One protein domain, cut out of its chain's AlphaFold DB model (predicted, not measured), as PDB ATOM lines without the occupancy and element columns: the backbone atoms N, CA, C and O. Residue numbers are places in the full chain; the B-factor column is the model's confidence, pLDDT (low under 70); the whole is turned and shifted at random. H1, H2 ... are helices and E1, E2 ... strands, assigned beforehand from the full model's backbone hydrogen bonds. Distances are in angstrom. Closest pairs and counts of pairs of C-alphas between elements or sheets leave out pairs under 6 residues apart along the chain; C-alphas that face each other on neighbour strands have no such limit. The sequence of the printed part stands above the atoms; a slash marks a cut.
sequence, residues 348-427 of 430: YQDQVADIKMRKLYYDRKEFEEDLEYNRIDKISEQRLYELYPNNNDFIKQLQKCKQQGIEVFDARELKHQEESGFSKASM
ATOM      1  N   TYR A 348      12.060  18.659  -2.587       68.94
ATOM      2  CA  TYR A 348      12.560  17.360  -2.119       68.94
ATOM      3  C   TYR A 348      14.045  17.433  -1.714       68.94
ATOM      4  O   TYR A 348      14.426  16.977  -0.637       68.94
ATOM      5  N   GLN A 349      14.877  18.075  -2.543       67.88
ATOM      6  CA  GLN A 349      16.294  18.290  -2.226       67.88
ATOM      7  C   GLN A 349      16.465  19.233  -1.027       67.88
ATOM      8  O   GLN A 349      17.326  18.983  -0.181       67.88
ATOM      9  N   ASP A 350      15.588  20.233  -0.904       67.44
ATOM     10  CA  ASP A 350      15.559  21.142   0.240       67.44
ATOM     11  C   ASP A 350      15.217  20.404   1.543       67.44
ATOM     12  O   ASP A 350      15.910  20.632   2.526       67.44
ATOM     13  N   GLN A 351      14.267  19.445   1.578       64.31
ATOM     14  CA  GLN A 351      14.055  18.610   2.783       64.31
ATOM     15  C   GLN A 351      15.319  17.853   3.161       64.31
ATOM     16  O   GLN A 351      15.701  17.839   4.327       64.31
ATOM     17  N   VAL A 352      15.976  17.213   2.189       65.44
ATOM     18  CA  VAL A 352      17.197  16.439   2.446       65.44
ATOM     19  C   VAL A 352      18.306  17.340   3.003       65.44
ATOM     20  O   VAL A 352      19.052  16.908   3.883       65.44
ATOM     21  N   ALA A 353      18.410  18.585   2.531       66.94
ATOM     22  CA  ALA A 353      19.341  19.578   3.058       66.94
ATOM     23  C   ALA A 353      18.941  20.063   4.466       66.94
ATOM     24  O   ALA A 353      19.755  19.980   5.384       66.94
ATOM     25  N   ASP A 354      17.691  20.486   4.668       65.69
ATOM     26  CA  ASP A 354      17.156  20.978   5.944       65.69
ATOM     27  C   ASP A 354      17.246  19.926   7.051       65.69
ATOM     28  O   ASP A 354      17.631  20.232   8.176       65.69
ATOM     29  N   ILE A 355      16.934  18.666   6.742       63.56
ATOM     30  CA  ILE A 355      17.034  17.538   7.675       63.56
ATOM     31  C   ILE A 355      18.491  17.320   8.092       63.56
ATOM     32  O   ILE A 355      18.774  17.188   9.285       63.56
ATOM     33  N   LYS A 356      19.433  17.340   7.137       65.00
ATOM     34  CA  LYS A 356      20.871  17.249   7.435       65.00
ATOM     35  C   LYS A 356      21.336  18.432   8.285       65.00
ATOM     36  O   LYS A 356      22.047  18.212   9.259       65.00
ATOM     37  N   MET A 357      20.902  19.651   7.970       66.31
ATOM     38  CA  MET A 357      21.256  20.868   8.709       66.31
ATOM     39  C   MET A 357      20.661  20.901  10.122       66.31
ATOM     40  O   MET A 357      21.364  21.265  11.063       66.31
ATOM     41  N   ARG A 358      19.407  20.469  10.308       63.97
ATOM     42  CA  ARG A 358      18.771  20.344  11.630       63.97
ATOM     43  C   ARG A 358      19.445  19.274  12.478       63.97
ATOM     44  O   ARG A 358      19.741  19.545  13.637       63.97
ATOM     45  N   LYS A 359      19.733  18.097  11.908       66.00
ATOM     46  CA  LYS A 359      20.512  17.063  12.599       66.00
ATOM     47  C   LYS A 359      21.872  17.623  13.017       66.00
ATOM     48  O   LYS A 359      22.202  17.590  14.191       66.00
ATOM     49  N   LEU A 360      22.602  18.230  12.084       70.31
ATOM     50  CA  LEU A 360      23.907  18.836  12.340       70.31
ATOM     51  C   LEU A 360      23.865  19.914  13.436       70.31
ATOM     52  O   LEU A 360      24.783  19.996  14.244       70.31
ATOM     53  N   TYR A 361      22.805  20.723  13.493       72.38
ATOM     54  CA  TYR A 361      22.593  21.709  14.554       72.38
ATOM     55  C   TYR A 361      22.427  21.058  15.938       72.38
ATOM     56  O   TYR A 361      23.062  21.501  16.894       72.38
ATOM     57  N   TYR A 362      21.618  19.999  16.054       66.44
ATOM     58  CA  TYR A 362      21.442  19.294  17.328       66.44
ATOM     59  C   TYR A 362      22.684  18.489  17.725       66.44
ATOM     60  O   TYR A 362      23.128  18.626  18.860       66.44
ATOM     61  N   ASP A 363      23.299  17.757  16.789       69.50
ATOM     62  CA  ASP A 363      24.570  17.045  16.984       69.50
ATOM     63  C   ASP A 363      25.683  18.010  17.470       69.50
ATOM     64  O   ASP A 363      26.482  17.655  18.335       69.50
ATOM     65  N   ARG A 364      25.733  19.251  16.949       75.56
ATOM     66  CA  ARG A 364      26.645  20.309  17.434       75.56
ATOM     67  C   ARG A 364      26.310  20.777  18.837       75.56
ATOM     68  O   ARG A 364      27.223  20.945  19.630       75.56
ATOM     69  N   LYS A 365      25.031  21.008  19.136       71.31
ATOM     70  CA  LYS A 365      24.586  21.489  20.448       71.31
ATOM     71  C   LYS A 365      24.855  20.453  21.543       71.31
ATOM     72  O   LYS A 365      25.326  20.818  22.611       71.31
ATOM     73  N   GLU A 366      24.615  19.175  21.253       72.12
ATOM     74  CA  GLU A 366      24.983  18.044  22.114       72.12
ATOM     75  C   GLU A 366      26.502  17.988  22.321       72.12
ATOM     76  O   GLU A 366      26.963  17.957  23.456       72.12
ATOM     77  N   PHE A 367      27.291  18.093  21.244       73.56
ATOM     78  CA  PHE A 367      28.751  18.154  21.337       73.56
ATOM     79  C   PHE A 367      29.257  19.367  22.139       73.56
ATOM     80  O   PHE A 367      30.166  19.224  22.946       73.56
ATOM     81  N   GLU A 368      28.690  20.559  21.947       77.50
ATOM     82  CA  GLU A 368      29.073  21.775  22.671       77.50
ATOM     83  C   GLU A 368      28.704  21.707  24.160       77.50
ATOM     84  O   GLU A 368      29.513  22.121  24.990       77.50
ATOM     85  N   GLU A 369      27.552  21.124  24.507       71.19
ATOM     86  CA  GLU A 369      27.196  20.806  25.895       71.19
ATOM     87  C   GLU A 369      28.163  19.772  26.486       71.19
ATOM     88  O   GLU A 369      28.690  19.965  27.579       71.19
ATOM     89  N   ASP A 370      28.458  18.688  25.774       71.56
ATOM     90  CA  ASP A 370      29.373  17.655  26.259       71.56
ATOM     91  C   ASP A 370      30.832  18.149  26.378       71.56
ATOM     92  O   ASP A 370      31.555  17.692  27.269       71.56
ATOM     93  N   LEU A 371      31.250  19.129  25.562       70.12
ATOM     94  CA  LEU A 371      32.495  19.892  25.736       70.12
ATOM     95  C   LEU A 371      32.462  20.796  26.979       70.12
ATOM     96  O   LEU A 371      33.473  20.915  27.668       70.12
ATOM     97  N   GLU A 372      31.345  21.477  27.247       73.69
ATOM     98  CA  GLU A 372      31.183  22.361  28.413       73.69
ATOM     99  C   GLU A 372      31.176  21.562  29.728       73.69
ATOM    100  O   GLU A 372      31.783  21.969  30.717       73.69
ATOM    101  N   TYR A 373      30.550  20.382  29.720       72.00
ATOM    102  CA  TYR A 373      30.451  19.487  30.875       72.00
ATOM    103  C   TYR A 373      31.592  18.458  30.985       72.00
ATOM    104  O   TYR A 373      31.506  17.579  31.842       72.00
ATOM    105  N   ASN A 374      32.643  18.551  30.155       67.19
ATOM    106  CA  ASN A 374      33.790  17.624  30.113       67.19
ATOM    107  C   ASN A 374      33.375  16.135  30.075       67.19
ATOM    108  O   ASN A 374      33.849  15.321  30.865       67.19
ATOM    109  N   ARG A 375      32.444  15.779  29.183       70.31
ATOM    110  CA  ARG A 375      31.945  14.400  28.995       70.31
ATOM    111  C   ARG A 375      32.623  13.653  27.844       70.31
ATOM    112  O   ARG A 375      32.369  12.465  27.657       70.31
ATOM    113  N   ILE A 376      33.447  14.348  27.060       71.00
ATOM    114  CA  ILE A 376      34.156  13.811  25.897       71.00
ATOM    115  C   ILE A 376      35.656  13.910  26.157       71.00
ATOM    116  O   ILE A 376      36.243  14.977  26.009       71.00
ATOM    117  N   ASP A 377      36.275  12.776  26.477       73.50
ATOM    118  CA  ASP A 377      37.732  12.679  26.628       73.50
ATOM    119  C   ASP A 377      38.437  12.470  25.276       73.50
ATOM    120  O   ASP A 377      39.617  12.790  25.132       73.50
ATOM    121  N   LYS A 378      37.723  11.925  24.275       80.94
ATOM    122  CA  LYS A 378      38.251  11.629  22.933       80.94
ATOM    123  C   LYS A 378      37.236  11.898  21.822       80.94
ATOM    124  O   LYS A 378      36.061  11.570  21.974       80.94
ATOM    125  N   ILE A 379      37.692  12.378  20.666       82.56
ATOM    126  CA  ILE A 379      36.871  12.516  19.449       82.56
ATOM    127  C   ILE A 379      37.679  12.164  18.194       82.56
ATOM    128  O   ILE A 379      38.869  12.455  18.115       82.56
ATOM    129  N   SER A 380      37.048  11.552  17.187       83.44
ATOM    130  CA  SER A 380      37.722  11.322  15.907       83.44
ATOM    131  C   SER A 380      37.750  12.584  15.044       83.44
ATOM    132  O   SER A 380      36.778  13.345  15.015       83.44
ATOM    133  N   GLU A 381      38.820  12.786  14.270       81.06
ATOM    134  CA  GLU A 381      38.891  13.886  13.295       81.06
ATOM    135  C   GLU A 381      37.722  13.833  12.303       81.06
ATOM    136  O   GLU A 381      37.157  14.870  11.958       81.06
ATOM    137  N   GLN A 382      37.280  12.631  11.914       81.50
ATOM    138  CA  GLN A 382      36.115  12.455  11.047       81.50
ATOM    139  C   GLN A 382      34.827  12.945  11.706       81.50
ATOM    140  O   GLN A 382      34.075  13.669  11.061       81.50
ATOM    141  N   ARG A 383      34.572  12.610  12.979       79.06
ATOM    142  CA  ARG A 383      33.363  13.075  13.674       79.06
ATOM    143  C   ARG A 383      33.399  14.586  13.891       79.06
ATOM    144  O   ARG A 383      32.379  15.250  13.741       79.06
ATOM    145  N   LEU A 384      34.572  15.145  14.180       79.19
ATOM    146  CA  LEU A 384      34.742  16.590  14.299       79.19
ATOM    147  C   LEU A 384      34.525  17.311  12.954       79.19
ATOM    148  O   LEU A 384      33.924  18.382  12.930       79.19
ATOM    149  N   TYR A 385      34.943  16.711  11.835       78.62
ATOM    150  CA  TYR A 385      34.697  17.231  10.484       78.62
ATOM    151  C   TYR A 385      33.237  17.051  10.031       78.62
ATOM    152  O   TYR A 385      32.690  17.930   9.372       78.62
ATOM    153  N   GLU A 386      32.561  15.963  10.418       79.50
ATOM    154  CA  GLU A 386      31.108  15.809  10.236       79.50
ATOM    155  C   GLU A 386      30.342  16.933  10.939       79.50
ATOM    156  O   GLU A 386      29.433  17.513  10.348       79.50
ATOM    157  N   LEU A 387      30.726  17.254  12.180       77.44
ATOM    158  CA  LEU A 387      30.145  18.347  12.959       77.44
ATOM    159  C   LEU A 387      30.487  19.717  12.355       77.44
ATOM    160  O   LEU A 387      29.620  20.584  12.252       77.44
ATOM    161  N   TYR A 388      31.722  19.933  11.906       82.56
ATOM    162  CA  TYR A 388      32.193  21.219  11.383       82.56
ATOM    163  C   TYR A 388      32.823  21.053   9.988       82.56
ATOM    164  O   TYR A 388      34.034  21.169   9.853       82.56
ATOM    165  N   PRO A 389      32.026  20.845   8.921       76.81
ATOM    166  CA  PRO A 389      32.545  20.553   7.578       76.81
ATOM    167  C   PRO A 389      33.172  21.765   6.863       76.81
ATOM    168  O   PRO A 389      33.632  21.650   5.729       76.81
ATOM    169  N   ASN A 390      33.176  22.944   7.492       86.69
ATOM    170  CA  ASN A 390      33.925  24.104   7.023       86.69
ATOM    171  C   ASN A 390      35.342  24.053   7.608       86.69
ATOM    172  O   ASN A 390      35.489  24.097   8.826       86.69
ATOM    173  N   ASN A 391      36.374  24.045   6.760       81.38
ATOM    174  CA  ASN A 391      37.778  23.963   7.189       81.38
ATOM    175  C   ASN A 391      38.173  24.988   8.270       81.38
ATOM    176  O   ASN A 391      38.940  24.654   9.169       81.38
ATOM    177  N   ASN A 392      37.649  26.218   8.225       85.88
ATOM    178  CA  ASN A 392      37.991  27.246   9.213       85.88
ATOM    179  C   ASN A 392      37.368  26.950  10.583       85.88
ATOM    180  O   ASN A 392      38.006  27.178  11.610       85.88
ATOM    181  N   ASP A 393      36.139  26.436  10.607       84.12
ATOM    182  CA  ASP A 393      35.456  26.071  11.850       84.12
ATOM    183  C   ASP A 393      35.989  24.742  12.397       84.12
ATOM    184  O   ASP A 393      36.233  24.639  13.596       84.12
ATOM    185  N   PHE A 394      36.294  23.777  11.520       85.38
ATOM    186  CA  PHE A 394      37.015  22.550  11.861       85.38
ATOM    187  C   PHE A 394      38.330  22.856  12.583       85.38
ATOM    188  O   PHE A 394      38.539  22.375  13.693       85.38
ATOM    189  N   ILE A 395      39.194  23.699  12.002       85.44
ATOM    190  CA  ILE A 395      40.496  24.045  12.594       85.44
ATOM    191  C   ILE A 395      40.323  24.729  13.958       85.44
ATOM    192  O   ILE A 395      41.049  24.401  14.897       85.44
ATOM    193  N   LYS A 396      39.345  25.635  14.106       88.00
ATOM    194  CA  LYS A 396      39.042  26.278  15.398       88.00
ATOM    195  C   LYS A 396      38.601  25.267  16.456       88.00
ATOM    196  O   LYS A 396      39.110  25.300  17.572       88.00
ATOM    197  N   GLN A 397      37.679  24.367  16.121       85.19
ATOM    198  CA  GLN A 397      37.176  23.377  17.077       85.19
ATOM    199  C   GLN A 397      38.234  22.307  17.384       85.19
ATOM    200  O   GLN A 397      38.370  21.901  18.531       85.19
ATOM    201  N   LEU A 398      39.076  21.941  16.414       86.31
ATOM    202  CA  LEU A 398      40.245  21.077  16.609       86.31
ATOM    203  C   LEU A 398      41.240  21.690  17.604       86.31
ATOM    204  O   LEU A 398      41.751  20.993  18.480       86.31
ATOM    205  N   GLN A 399      41.498  22.997  17.498       85.12
ATOM    206  CA  GLN A 399      42.312  23.733  18.467       85.12
ATOM    207  C   GLN A 399      41.641  23.792  19.844       85.12
ATOM    208  O   GLN A 399      42.317  23.547  20.842       85.12
ATOM    209  N   LYS A 400      40.327  24.047  19.908       84.81
ATOM    210  CA  LYS A 400      39.550  24.069  21.158       84.81
ATOM    211  C   LYS A 400      39.609  22.718  21.887       84.81
ATOM    212  O   LYS A 400      39.972  22.689  23.058       84.81
ATOM    213  N   CYS A 401      39.370  21.604  21.188       81.81
ATOM    214  CA  CYS A 401      39.502  20.252  21.741       81.81
ATOM    215  C   CYS A 401      40.904  20.014  22.325       81.81
ATOM    216  O   CYS A 401      41.032  19.608  23.478       81.81
ATOM    217  N   LYS A 402      41.962  20.351  21.570       82.81
ATOM    218  CA  LYS A 402      43.358  20.210  22.027       82.81
ATOM    219  C   LYS A 402      43.675  21.089  23.244       82.81
ATOM    220  O   LYS A 402      44.403  20.650  24.127       82.81
ATOM    221  N   GLN A 403      43.116  22.299  23.326       82.75
ATOM    222  CA  GLN A 403      43.251  23.188  24.492       82.75
ATOM    223  C   GLN A 403      42.515  22.661  25.732       82.75
ATOM    224  O   GLN A 403      42.993  22.860  26.844       82.75
ATOM    225  N   GLN A 404      41.385  21.973  25.547       77.00
ATOM    226  CA  GLN A 404      40.622  21.328  26.622       77.00
ATOM    227  C   GLN A 404      41.177  19.943  27.017       77.00
ATOM    228  O   GLN A 404      40.610  19.288  27.885       77.00
ATOM    229  N   GLY A 405      42.287  19.492  26.417       80.00
ATOM    230  CA  GLY A 405      42.915  18.201  26.724       80.00
ATOM    231  C   GLY A 405      42.234  16.983  26.089       80.00
ATOM    232  O   GLY A 405      42.568  15.854  26.439       80.00
ATOM    233  N   ILE A 406      41.309  17.200  25.151       83.12
ATOM    234  CA  ILE A 406      40.546  16.142  24.482       83.12
ATOM    235  C   ILE A 406      41.424  15.478  23.422       83.12
ATOM    236  O   ILE A 406      41.973  16.141  22.535       83.12
ATOM    237  N   GLU A 407      41.539  14.154  23.493       81.75
ATOM    238  CA  GLU A 407      42.343  13.361  22.570       81.75
ATOM    239  C   GLU A 407      41.654  13.287  21.204       81.75
ATOM    240  O   GLU A 407      40.625  12.627  21.030       81.75
ATOM    241  N   VAL A 408      42.226  13.973  20.215       81.44
ATOM    242  CA  VAL A 408      41.747  13.899  18.835       81.44
ATOM    243  C   VAL A 408      42.549  12.852  18.069       81.44
ATOM    244  O   VAL A 408      43.776  12.938  18.028       81.44
ATOM    245  N   PHE A 409      41.860  11.879  17.470       80.38
ATOM    246  CA  PHE A 409      42.471  10.728  16.794       80.38
ATOM    247  C   PHE A 409      41.943  10.530  15.364       80.38
ATOM    248  O   PHE A 409      40.796  10.866  15.065       80.38
ATOM    249  N   ASP A 410      42.739   9.927  14.478       77.06
ATOM    250  CA  ASP A 410      42.253   9.491  13.165       77.06
ATOM    251  C   ASP A 410      41.609   8.091  13.272       77.06
ATOM    252  O   ASP A 410      42.269   7.087  13.554       77.06
ATOM    253  N   ALA A 411      40.297   7.993  13.023       66.62
ATOM    254  CA  ALA A 411      39.587   6.712  13.033       66.62
ATOM    255  C   ALA A 411      39.956   5.787  11.850       66.62
ATOM    256  O   ALA A 411      39.601   4.607  11.862       66.62
ATOM    257  N   ARG A 412      40.651   6.296  10.824       63.47
ATOM    258  CA  ARG A 412      41.203   5.506   9.711       63.47
ATOM    259  C   ARG A 412      42.508   4.823  10.116       63.47
ATOM    260  O   ARG A 412      42.690   3.651   9.796       63.47
ATOM    261  N   GLU A 413      43.363   5.503  10.880       57.44
ATOM    262  CA  GLU A 413      44.598   4.908  11.410       57.44
ATOM    263  C   GLU A 413      44.306   3.803  12.432       57.44
ATOM    264  O   GLU A 413      44.930   2.744  12.371       57.44
ATOM    265  N   LEU A 414      43.305   3.985  13.306       52.84
ATOM    266  CA  LEU A 414      42.889   2.945  14.259       52.84
ATOM    267  C   LEU A 414      42.466   1.639  13.573       52.84
ATOM    268  O   LEU A 414      42.891   0.569  14.002       52.84
ATOM    269  N   LYS A 415      41.701   1.702  12.474       53.56
ATOM    270  CA  LYS A 415      41.318   0.493  11.720       53.56
ATOM    271  C   LYS A 415      42.532  -0.249  11.164       53.56
ATOM    272  O   LYS A 415      42.621  -1.463  11.311       53.56
ATOM    273  N   HIS A 416      43.502   0.473  10.608       48.28
ATOM    274  CA  HIS A 416      44.739  -0.142  10.127       48.28
ATOM    275  C   HIS A 416      45.623  -0.687  11.263       48.28
ATOM    276  O   HIS A 416      46.340  -1.672  11.063       48.28
ATOM    277  N   GLN A 417      45.558  -0.115  12.469       49.31
ATOM    278  CA  GLN A 417      46.216  -0.675  13.657       49.31
ATOM    279  C   GLN A 417      45.519  -1.944  14.177       49.31
ATOM    280  O   GLN A 417      46.209  -2.890  14.548       49.31
ATOM    281  N   GLU A 418      44.186  -2.027  14.143       50.16
ATOM    282  CA  GLU A 418      43.449  -3.250  14.500       50.16
ATOM    283  C   GLU A 418      43.687  -4.382  13.482       50.16
ATOM    284  O   GLU A 418      43.987  -5.514  13.869       50.16
ATOM    285  N   GLU A 419      43.655  -4.076  12.180       48.84
ATOM    286  CA  GLU A 419      43.937  -5.030  11.095       48.84
ATOM    287  C   GLU A 419      45.390  -5.550  11.141       48.84
ATOM    288  O   GLU A 419      45.640  -6.755  11.020       48.84
ATOM    289  N   SER A 420      46.369  -4.670  11.385       48.25
ATOM    290  CA  SER A 420      47.778  -5.071  11.536       48.25
ATOM    291  C   SER A 420      48.094  -5.712  12.899       48.25
ATOM    292  O   SER A 420      49.014  -6.531  12.995       48.25
ATOM    293  N   GLY A 421      47.307  -5.419  13.937       40.47
ATOM    294  CA  GLY A 421      47.341  -6.101  15.231       40.47
ATOM    295  C   GLY A 421      46.898  -7.562  15.127       40.47
ATOM    296  O   GLY A 421      47.600  -8.450  15.616       40.47
ATOM    297  N   PHE A 422      45.803  -7.830  14.406       40.75
ATOM    298  CA  PHE A 422      45.363  -9.195  14.085       40.75
ATOM    299  C   PHE A 422      46.412  -9.969  13.271       40.75
ATOM    300  O   PHE A 422      46.692 -11.130  13.574       40.75
ATOM    301  N   SER A 423      47.053  -9.312  12.298       44.31
ATOM    302  CA  SER A 423      48.159  -9.887  11.515       44.31
ATOM    303  C   SER A 423      49.337 -10.346  12.393       44.31
ATOM    304  O   SER A 423      49.841 -11.457  12.221       44.31
ATOM    305  N   LYS A 424      49.739  -9.550  13.396       39.47
ATOM    306  CA  LYS A 424      50.828  -9.920  14.321       39.47
ATOM    307  C   LYS A 424      50.433 -10.989  15.340       39.47
ATOM    308  O   LYS A 424      51.246 -11.865  15.628       39.47
ATOM    309  N   ALA A 425      49.205 -10.956  15.861       39.66
ATOM    310  CA  ALA A 425      48.715 -11.982  16.784       39.66
ATOM    311  C   ALA A 425      48.669 -13.378  16.129       39.66
ATOM    312  O   ALA A 425      48.943 -14.377  16.789       39.66
ATOM    313  N   SER A 426      48.403 -13.442  14.820       36.06
ATOM    314  CA  SER A 426      48.318 -14.697  14.066       36.06
ATOM    315  C   SER A 426      49.672 -15.314  13.662       36.06
ATOM    316  O   SER A 426      49.672 -16.381  13.053       36.06
ATOM    317  N   MET A 427      50.814 -14.682  13.981       36.75
ATOM    318  CA  MET A 427      52.165 -15.226  13.722       36.75
ATOM    319  C   MET A 427      52.871 -15.809  14.960       36.75
ATOM    320  O   MET A 427      53.976 -16.328  14.831       36.75
TER     321      MET A 427
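What this domain is: This is residues 348 to 427 of the 430 residues of an uncharacterized protein of Legionella busanensis (UniProt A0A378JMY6). A small body of the two-stranded parallel sheet E1 E2 with H2 and H3 bears two helical arms, H1 and H4, whose residues 348 to 358 and 415 to 425 stick out. The 80 printed residues include four named helices and two named strands, in order H1 E1 H2 H3 E2 H4: mostly helix, loose, radius of gyration of the C-alphas 16.2 A, spans 53 by 36 by 22 A.

Where its parts are: Find E1 at residues 378 to 380 and E2 at 407 to 409. H2 holds residues 381 to 387, H3 391 to 403. H1, residues 348 to 372, runs 36.1 A from C-alpha 348 at (12.560, 17.360, -2.119); H4, residues 411 to 425, runs 21.1 A to C-alpha 425 at (48.715, -11.982, 16.784).

How they stand to each other: Look at N 379 and O 407, 3.0 A apart, within hydrogen-bond range across parallel E1 and E2. E1, H2, H3 and E2 form a strand-helix-strand unit, parallel strands joined through helices, its crossover right-handed. H3, with residues 394 to 398 alone, touches H2; closest C-alphas Tyr 385 and Phe 394, 6.0 A. H1, with residues 360 to 364 alone, only just touches H2, with 3 pairs of C-alphas within 8 A; closest Arg 364 and Leu 387, 6.0 A. H4 is close but not clearly touching H2. Every O i to N i+4 pair is within hydrogen-bond range in H1, H2 and H3, and 10 of 11 in H4.

The domain as a whole: The farthest C-alphas, Tyr 348 and Met 427, are 53.7 A apart. The printed part has no cut, and its five links are tight. Look for pLDDT under 70 in 32 residues, among them 411 to 427.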